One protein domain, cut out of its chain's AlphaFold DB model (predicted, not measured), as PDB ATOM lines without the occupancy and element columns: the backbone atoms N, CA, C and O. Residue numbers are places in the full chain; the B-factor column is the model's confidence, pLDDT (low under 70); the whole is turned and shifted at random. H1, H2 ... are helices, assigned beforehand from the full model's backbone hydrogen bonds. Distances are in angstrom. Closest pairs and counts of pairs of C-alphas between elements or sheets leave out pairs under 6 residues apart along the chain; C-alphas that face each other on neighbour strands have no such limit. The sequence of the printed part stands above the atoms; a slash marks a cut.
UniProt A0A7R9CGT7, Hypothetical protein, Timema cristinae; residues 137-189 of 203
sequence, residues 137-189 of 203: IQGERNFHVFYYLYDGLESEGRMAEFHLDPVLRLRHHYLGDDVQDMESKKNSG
ATOM      1  N   ILE A 137      94.239  88.533 117.513       86.56
ATOM      2  CA  ILE A 137      94.371  89.944 117.863       86.56
ATOM      3  C   ILE A 137      92.987  90.561 117.680       86.56
ATOM      4  O   ILE A 137      92.366  90.389 116.633       86.56
ATOM      5  N   GLN A 138      92.479  91.236 118.710       85.25
ATOM      6  CA  GLN A 138      91.167  91.881 118.664       85.25
ATOM      7  C   GLN A 138      91.120  92.926 117.537       85.25
ATOM      8  O   GLN A 138      92.039  93.735 117.421       85.25
ATOM      9  N   GLY A 139      90.060  92.925 116.722       85.25
ATOM     10  CA  GLY A 139      89.942  93.831 115.575       85.25
ATOM     11  C   GLY A 139      90.707  93.388 114.323       85.25
ATOM     12  O   GLY A 139      90.680  94.092 113.312       85.25
ATOM     13  N   GLU A 140      91.396  92.244 114.360       90.75
ATOM     14  CA  GLU A 140      92.141  91.694 113.227       90.75
ATOM     15  C   GLU A 140      91.674  90.284 112.863       90.75
ATOM     16  O   GLU A 140      91.046  89.576 113.649       90.75
ATOM     17  N   ARG A 141      92.023  89.853 111.647       91.25
ATOM     18  CA  ARG A 141      91.736  88.502 111.158       91.25
ATOM     19  C   ARG A 141      93.007  87.686 110.962       91.25
ATOM     20  O   ARG A 141      94.123  88.215 110.910       91.25
ATOM     21  N   ASN A 142      92.814  86.381 110.801       94.56
ATOM     22  CA  ASN A 142      93.857  85.482 110.323       94.56
ATOM     23  C   ASN A 142      94.170  85.741 108.827       94.56
ATOM     24  O   ASN A 142      93.589  86.637 108.205       94.56
ATOM     25  N   PHE A 143      95.081  84.965 108.235       96.06
ATOM     26  CA  PHE A 143      95.382  85.035 106.801       96.06
ATOM     27  C   PHE A 143      94.155  84.736 105.936       96.06
ATOM     28  O   PHE A 143      93.338  83.873 106.271       96.06
ATOM     29  N   HIS A 144      94.043  85.427 104.799       95.19
ATOM     30  CA  HIS A 144      92.879  85.330 103.914       95.19
ATOM     31  C   HIS A 144      92.595  83.907 103.425       95.19
ATOM     32  O   HIS A 144      91.430  83.531 103.322       95.19
ATOM     33  N   VAL A 145      93.635  83.095 103.210       96.44
ATOM     34  CA  VAL A 145      93.518  81.708 102.736       96.44
ATOM     35  C   VAL A 145      92.580  80.865 103.597       96.44
ATOM     36  O   VAL A 145      91.833  80.058 103.053       96.44
ATOM     37  N   PHE A 146      92.549  81.074 104.916       93.75
ATOM     38  CA  PHE A 146      91.653  80.313 105.784       93.75
ATOM     39  C   PHE A 146      90.185  80.657 105.532       93.75
ATOM     40  O   PHE A 146      89.338  79.771 105.527       93.75
ATOM     41  N   TYR A 147      89.880  81.928 105.279       91.94
ATOM     42  CA  TYR A 147      88.523  82.367 104.963       91.94
ATOM     43  C   TYR A 147      88.120  81.912 103.555       91.94
ATOM     44  O   TYR A 147      87.040  81.356 103.393       91.94
ATOM     45  N   TYR A 148      89.024  82.036 102.574       93.38
ATOM     46  CA  TYR A 148      88.802  81.554 101.206       93.38
ATOM     47  C   TYR A 148      88.558  80.047 101.146       93.38
ATOM     48  O   TYR A 148      87.707  79.607 100.384       93.38
ATOM     49  N   LEU A 149      89.268  79.259 101.959       92.56
ATOM     50  CA  LEU A 149      89.052  77.816 102.048       92.56
ATOM     51  C   LEU A 149      87.632  77.496 102.528       92.56
ATOM     52  O   LEU A 149      86.954  76.684 101.910       92.56
ATOM     53  N   TYR A 150      87.175  78.149 103.601       90.00
ATOM     54  CA  TYR A 150      85.816  77.964 104.115       90.00
ATOM     55  C   TYR A 150      84.756  78.392 103.094       90.00
ATOM     56  O   TYR A 150      83.849  77.617 102.806       90.00
ATOM     57  N   ASP A 151      84.879  79.602 102.539       89.62
ATOM     58  CA  ASP A 151      83.918  80.139 101.565       89.62
ATOM     59  C   ASP A 151      83.880  79.284 100.281       89.62
ATOM     60  O   ASP A 151      82.808  78.978  99.759       89.62
ATOM     61  N   GLY A 152      85.044  78.834  99.800       92.25
ATOM     62  CA  GLY A 152      85.166  77.972  98.625       92.25
ATOM     63  C   GLY A 152      84.547  76.590  98.839       92.25
ATOM     64  O   GLY A 152      83.695  76.171  98.056       92.25
ATOM     65  N   LEU A 153      84.900  75.902  99.930       92.62
ATOM     66  CA  LEU A 153      84.356  74.575 100.242       92.62
ATOM     67  C   LEU A 153      82.850  74.598 100.522       92.62
ATOM     68  O   LEU A 153      82.158  73.635 100.186       92.62
ATOM     69  N   GLU A 154      82.336  75.670 101.130       89.38
ATOM     70  CA  GLU A 154      80.897  75.876 101.309       89.38
ATOM     71  C   GLU A 154      80.197  76.013  99.952       89.38
ATOM     72  O   GLU A 154      79.205  75.325  99.713       89.38
ATOM     73  N   SER A 155      80.755  76.812  99.035       91.75
ATOM     74  CA  SER A 155      80.199  76.983  97.686       91.75
ATOM     75  C   SER A 155      80.200  75.694  96.853       91.75
ATOM     76  O   SER A 155      79.284  75.467  96.067       91.75
ATOM     77  N   GLU A 156      81.189  74.822  97.066       93.81
ATOM     78  CA  GLU A 156      81.305  73.523  96.393       93.81
ATOM     79  C   GLU A 156      80.513  72.402  97.098       93.81
ATOM     80  O   GLU A 156      80.450  71.284  96.591       93.81
ATOM     81  N   GLY A 157      79.924  72.656  98.274       91.75
ATOM     82  CA  GLY A 157      79.235  71.631  99.069       91.75
ATOM     83  C   GLY A 157      80.167  70.559  99.651       91.75
ATOM     84  O   GLY A 157      79.723  69.463  99.991       91.75
ATOM     85  N   ARG A 158      81.465  70.860  99.777       93.81
ATOM     86  CA  ARG A 158      82.526  69.906 100.151       93.81
ATOM     87  C   ARG A 158      83.011  70.035 101.588       93.81
ATOM     88  O   ARG A 158      83.908  69.315 102.006       93.81
ATOM     89  N   MET A 159      82.399  70.901 102.387       90.06
ATOM     90  CA  MET A 159      82.762  71.106 103.798       90.06
ATOM     91  C   MET A 159      82.840  69.799 104.610       90.06
ATOM     92  O   MET A 159      83.776  69.606 105.387       90.06
ATOM     93  N   ALA A 160      81.903  68.872 104.379       89.56
ATOM     94  CA  ALA A 160      81.851  67.586 105.074       89.56
ATOM     95  C   ALA A 160      83.045  66.663 104.752       89.56
ATOM     96  O   ALA A 160      83.476  65.919 105.631       89.56
ATOM     97  N   GLU A 161      83.607  66.746 103.537       93.62
ATOM     98  CA  GLU A 161      84.802  65.991 103.112       93.62
ATOM     99  C   GLU A 161      86.015  66.329 103.991       93.62
ATOM    100  O   GLU A 161      86.841  65.470 104.284       93.62
ATOM    101  N   PHE A 162      86.084  67.577 104.460       90.94
ATOM    102  CA  PHE A 162      87.179  68.101 105.276       90.94
ATOM    103  C   PHE A 162      86.820  68.216 106.762       90.94
ATOM    104  O   PHE A 162      87.554  68.845 107.523       90.94
ATOM    105  N   HIS A 163      85.697  67.623 107.183       90.06
ATOM    106  CA  HIS A 163      85.189  67.685 108.559       90.06
ATOM    107  C   HIS A 163      85.006  69.120 109.087       90.06
ATOM    108  O   HIS A 163      85.168  69.381 110.281       90.06
ATOM    109  N   LEU A 164      84.670  70.061 108.199       87.19
ATOM    110  CA  LEU A 164      84.401  71.449 108.559       87.19
ATOM    111  C   LEU A 164      82.898  71.663 108.747       87.19
ATOM    112  O   LEU A 164      82.090  71.276 107.907       87.19
ATOM    113  N   ASP A 165      82.530  72.328 109.840       78.88
ATOM    114  CA  ASP A 165      81.146  72.698 110.140       78.88
ATOM    115  C   ASP A 165      80.940  74.210 109.882       78.88
ATOM    116  O   ASP A 165      81.668  75.032 110.463       78.88
ATOM    117  N   PRO A 166      79.960  74.600 109.040       71.38
ATOM    118  CA  PRO A 166      79.632  76.001 108.768       71.38
ATOM    119  C   PRO A 166      79.330  76.830 110.029       71.38
ATOM    120  O   PRO A 166      79.716  77.996 110.119       71.38
ATOM    121  N   VAL A 167      78.694  76.229 111.039       74.19
ATOM    122  CA  VAL A 167      78.326  76.881 112.308       74.19
ATOM    123  C   VAL A 167      79.552  77.076 113.200       74.19
ATOM    124  O   VAL A 167      79.656  78.073 113.924       74.19
ATOM    125  N   LEU A 168      80.511  76.149 113.139       72.25
ATOM    126  CA  LEU A 168      81.727  76.221 113.949       72.25
ATOM    127  C   LEU A 168      82.739  77.233 113.420       72.25
ATOM    128  O   LEU A 168      83.575  77.665 114.210       72.25
ATOM    129  N   ARG A 169      82.648  77.690 112.162       75.50
ATOM    130  CA  ARG A 169      83.516  78.762 111.628       75.50
ATOM    131  C   ARG A 169      83.535  79.989 112.544       75.50
ATOM    132  O   ARG A 169      84.603  80.479 112.898       75.50
ATOM    133  N   LEU A 170      82.358  80.429 112.995       70.75
ATOM    134  CA  LEU A 170      82.199  81.599 113.871       70.75
ATOM    135  C   LEU A 170      82.789  81.384 115.272       70.75
ATOM    136  O   LEU A 170      83.161  82.337 115.951       70.75
ATOM    137  N   ARG A 171      82.876  80.127 115.714       75.69
ATOM    138  CA  ARG A 171      83.415  79.734 117.024       75.69
ATOM    139  C   ARG A 171      84.830  79.172 116.931       75.69
ATOM    140  O   ARG A 171      85.391  78.768 117.948       75.69
ATOM    141  N   HIS A 172      85.404  79.137 115.733       85.00
ATOM    142  CA  HIS A 172      86.693  78.522 115.502       85.00
ATOM    143  C   HIS A 172      87.763  79.322 116.239       85.00
ATOM    144  O   HIS A 172      87.917  80.528 116.022       85.00
ATOM    145  N   HIS A 173      88.517  78.641 117.103       86.06
ATOM    146  CA  HIS A 173      89.449  79.281 118.028       86.06
ATOM    147  C   HIS A 173      90.469  80.193 117.323       86.06
ATOM    148  O   HIS A 173      90.845  81.213 117.887       86.06
ATOM    149  N   TYR A 174      90.845  79.872 116.080       89.50
ATOM    150  CA  TYR A 174      91.823  80.629 115.286       89.50
ATOM    151  C   TYR A 174      91.233  81.572 114.224       89.50
ATOM    152  O   TYR A 174      91.992  82.324 113.617       89.50
ATOM    153  N   LEU A 175      89.920  81.526 113.956       85.88
ATOM    154  CA  LEU A 175      89.303  82.303 112.861       85.88
ATOM    155  C   LEU A 175      88.183  83.239 113.301       85.88
ATOM    156  O   LEU A 175      87.871  84.140 112.528       85.88
ATOM    157  N   GLY A 176      87.595  83.013 114.486       69.75
ATOM    158  CA  GLY A 176      86.342  83.634 114.914       69.75
ATOM    159  C   GLY A 176      86.242  85.115 114.549       69.75
ATOM    160  O   GLY A 176      87.112  85.907 114.920       69.75
ATOM    161  N   ASP A 177      85.184  85.452 113.813       63.75
ATOM    162  CA  ASP A 177      84.918  86.804 113.330       63.75
ATOM    163  C   ASP A 177      84.566  87.750 114.492       63.75
ATOM    164  O   ASP A 177      84.019  87.334 115.521       63.75
ATOM    165  N   ASP A 178      84.857  89.040 114.318       54.97
ATOM    166  CA  ASP A 178      84.285  90.088 115.159       54.97
ATOM    167  C   ASP A 178      82.788  90.244 114.831       54.97
ATOM    168  O   ASP A 178      82.363  90.144 113.679       54.97
ATOM    169  N   VAL A 179      81.977  90.535 115.852       50.41
ATOM    170  CA  VAL A 179      80.502  90.650 115.805       50.41
ATOM    171  C   VAL A 179      79.983  91.549 114.661       50.41
ATOM    172  O   VAL A 179      78.869  91.354 114.180       50.41
ATOM    173  N   GLN A 180      80.803  92.480 114.166       48.03
ATOM    174  CA  GLN A 180      80.480  93.405 113.073       48.03
ATOM    175  C   GLN A 180      80.251  92.731 111.705       48.03
ATOM    176  O   GLN A 180      79.473  93.248 110.904       48.03
ATOM    177  N   ASP A 181      80.857  91.572 111.422       50.97
ATOM    178  CA  ASP A 181      80.639  90.869 110.142       50.97
ATOM    179  C   ASP A 181      79.268  90.175 110.054       50.97
ATOM    180  O   ASP A 181      78.757  89.896 108.966       50.97
ATOM    181  N   MET A 182      78.632  89.924 111.203       47.88
ATOM    182  CA  MET A 182      77.275  89.377 111.256       47.88
ATOM    183  C   MET A 182      76.212  90.419 110.890       47.88
ATOM    184  O   MET A 182      75.170  90.060 110.340       47.88
ATOM    185  N   GLU A 183      76.458  91.702 111.163       42.66
ATOM    186  CA  GLU A 183      75.539  92.791 110.804       42.66
ATOM    187  C   GLU A 183      75.618  93.142 109.313       42.66
ATOM    188  O   GLU A 183      74.590  93.370 108.675       42.66
ATOM    189  N   SER A 184      76.814  93.097 108.720       47.44
ATOM    190  CA  SER A 184      77.000  93.335 107.285       47.44
ATOM    191  C   SER A 184      76.411  92.211 106.422       47.44
ATOM    192  O   SER A 184      75.710  92.511 105.456       47.44
ATOM    193  N   LYS A 185      76.575  90.934 106.812       48.94
ATOM    194  CA  LYS A 185      75.915  89.790 106.141       48.94
ATOM    195  C   LYS A 185      74.385  89.808 106.269       48.94
ATOM    196  O   LYS A 185      73.700  89.351 105.357       48.94
ATOM    197  N   LYS A 186      73.834  90.344 107.367       45.22
ATOM    198  CA  LYS A 186      72.378  90.533 107.529       45.22
ATOM    199  C   LYS A 186      71.820  91.627 106.617       45.22
ATOM    200  O   LYS A 186      70.714  91.474 106.110       45.22
ATOM    201  N   ASN A 187      72.581  92.697 106.384       40.88
ATOM    202  CA  ASN A 187      72.141  93.829 105.564       40.88
ATOM    203  C   ASN A 187      72.345  93.626 104.054       40.88
ATOM    204  O   ASN A 187      71.702  94.317 103.269       40.88
ATOM    205  N   SER A 188      73.211  92.701 103.626       46.09
ATOM    206  CA  SER A 188      73.559  92.528 102.208       46.09
ATOM    207  C   SER A 188      72.756  91.458 101.460       46.09
ATOM    208  O   SER A 188      73.105  91.165 100.324       46.09
ATOM    209  N   GLY A 189      71.724  90.864 102.079       37.16
ATOM    210  CA  GLY A 189      70.774  89.946 101.438       37.16
ATOM    211  C   GLY A 189      71.420  88.910 100.516       37.16
ATOM    212  O   GLY A 189      71.395  89.103  99.312       37.16
TER     213      GLY A 189
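AT A GLANCE: This is residues 137 to 189 of the 203 residues of the protein "Hypothetical protein" of Timema cristinae (UniProt A0A7R9CGT7). The model is an open, looped chain: H1, the longest helix, turns at its end into the very short H2, and a long unnamed stretch, residues 163 to 179, folds back from there toward H3. The small helix H3 makes an arm at the far end of that stretch, where residues 183 to 189 stand free and stick out. The printed part has 53 residues with three named helices, in the order H1, H2, H3, and no named strand; its class is all helix, though under half of the residues, 24 of 53, are in named elements. It is only just compact, close to loose, with a radius of gyration of the C-alphas of 11.7 A and spans of 30 by 28 by 17 A.

IN THESE COORDINATES: H1 takes residues 144 to 155, His 144 to Ser 155, and is 16.4 A long from first to last C-alpha. It begins with C-alpha 144 at (92.879, 85.330, 103.914) and ends with C-alpha 155 at (80.199, 76.983, 97.686). H2 is residues 159 to 162, Met 159 to Phe 162, four residues. H3 is residues 180 to 187, Gln 180 to Asn 187, and is 11.2 A long from first to last C-alpha, ending with C-alpha 187 at (72.141, 93.829, 105.564).

HOW THE PARTS SIT: H1 touches no helix. H1 and H2 are close but not clearly touching, with 2 pairs of C-alphas within 8 A. Their closest C-alphas are those of Leu 153 and Met 159, 5.2 A apart, and the two centres are 11.8 A apart. A tight link of 3 residues joins H1 to H2. H3 is apart from both H1 and H2, with no C-alpha of either within 8 A of it. In H1 and H3 every pair of O of residue i and N of residue i+4 is within hydrogen-bond range. H2, with four residues, is too short for such a pair, and its one pair of O of residue i and N of residue i+3 is within range.

THE WHOLE: The two C-alphas farthest apart are those of Gly 139 and Glu 161, 30.9 A. The C-alphas of the first and last printed residues, Ile 137 and Gly 189, are 28.8 A apart. The printed part has no cut. The link from H2 to H3 is long, with 17 residues, and its C-alphas lie 5 to 14 A from the mean of the C-alphas. The mean pLDDT of the printed part is 77.7; residues 176 to 189 are under 70, and the mean over H3 is 47, against 92 for H1 and 91 for H2.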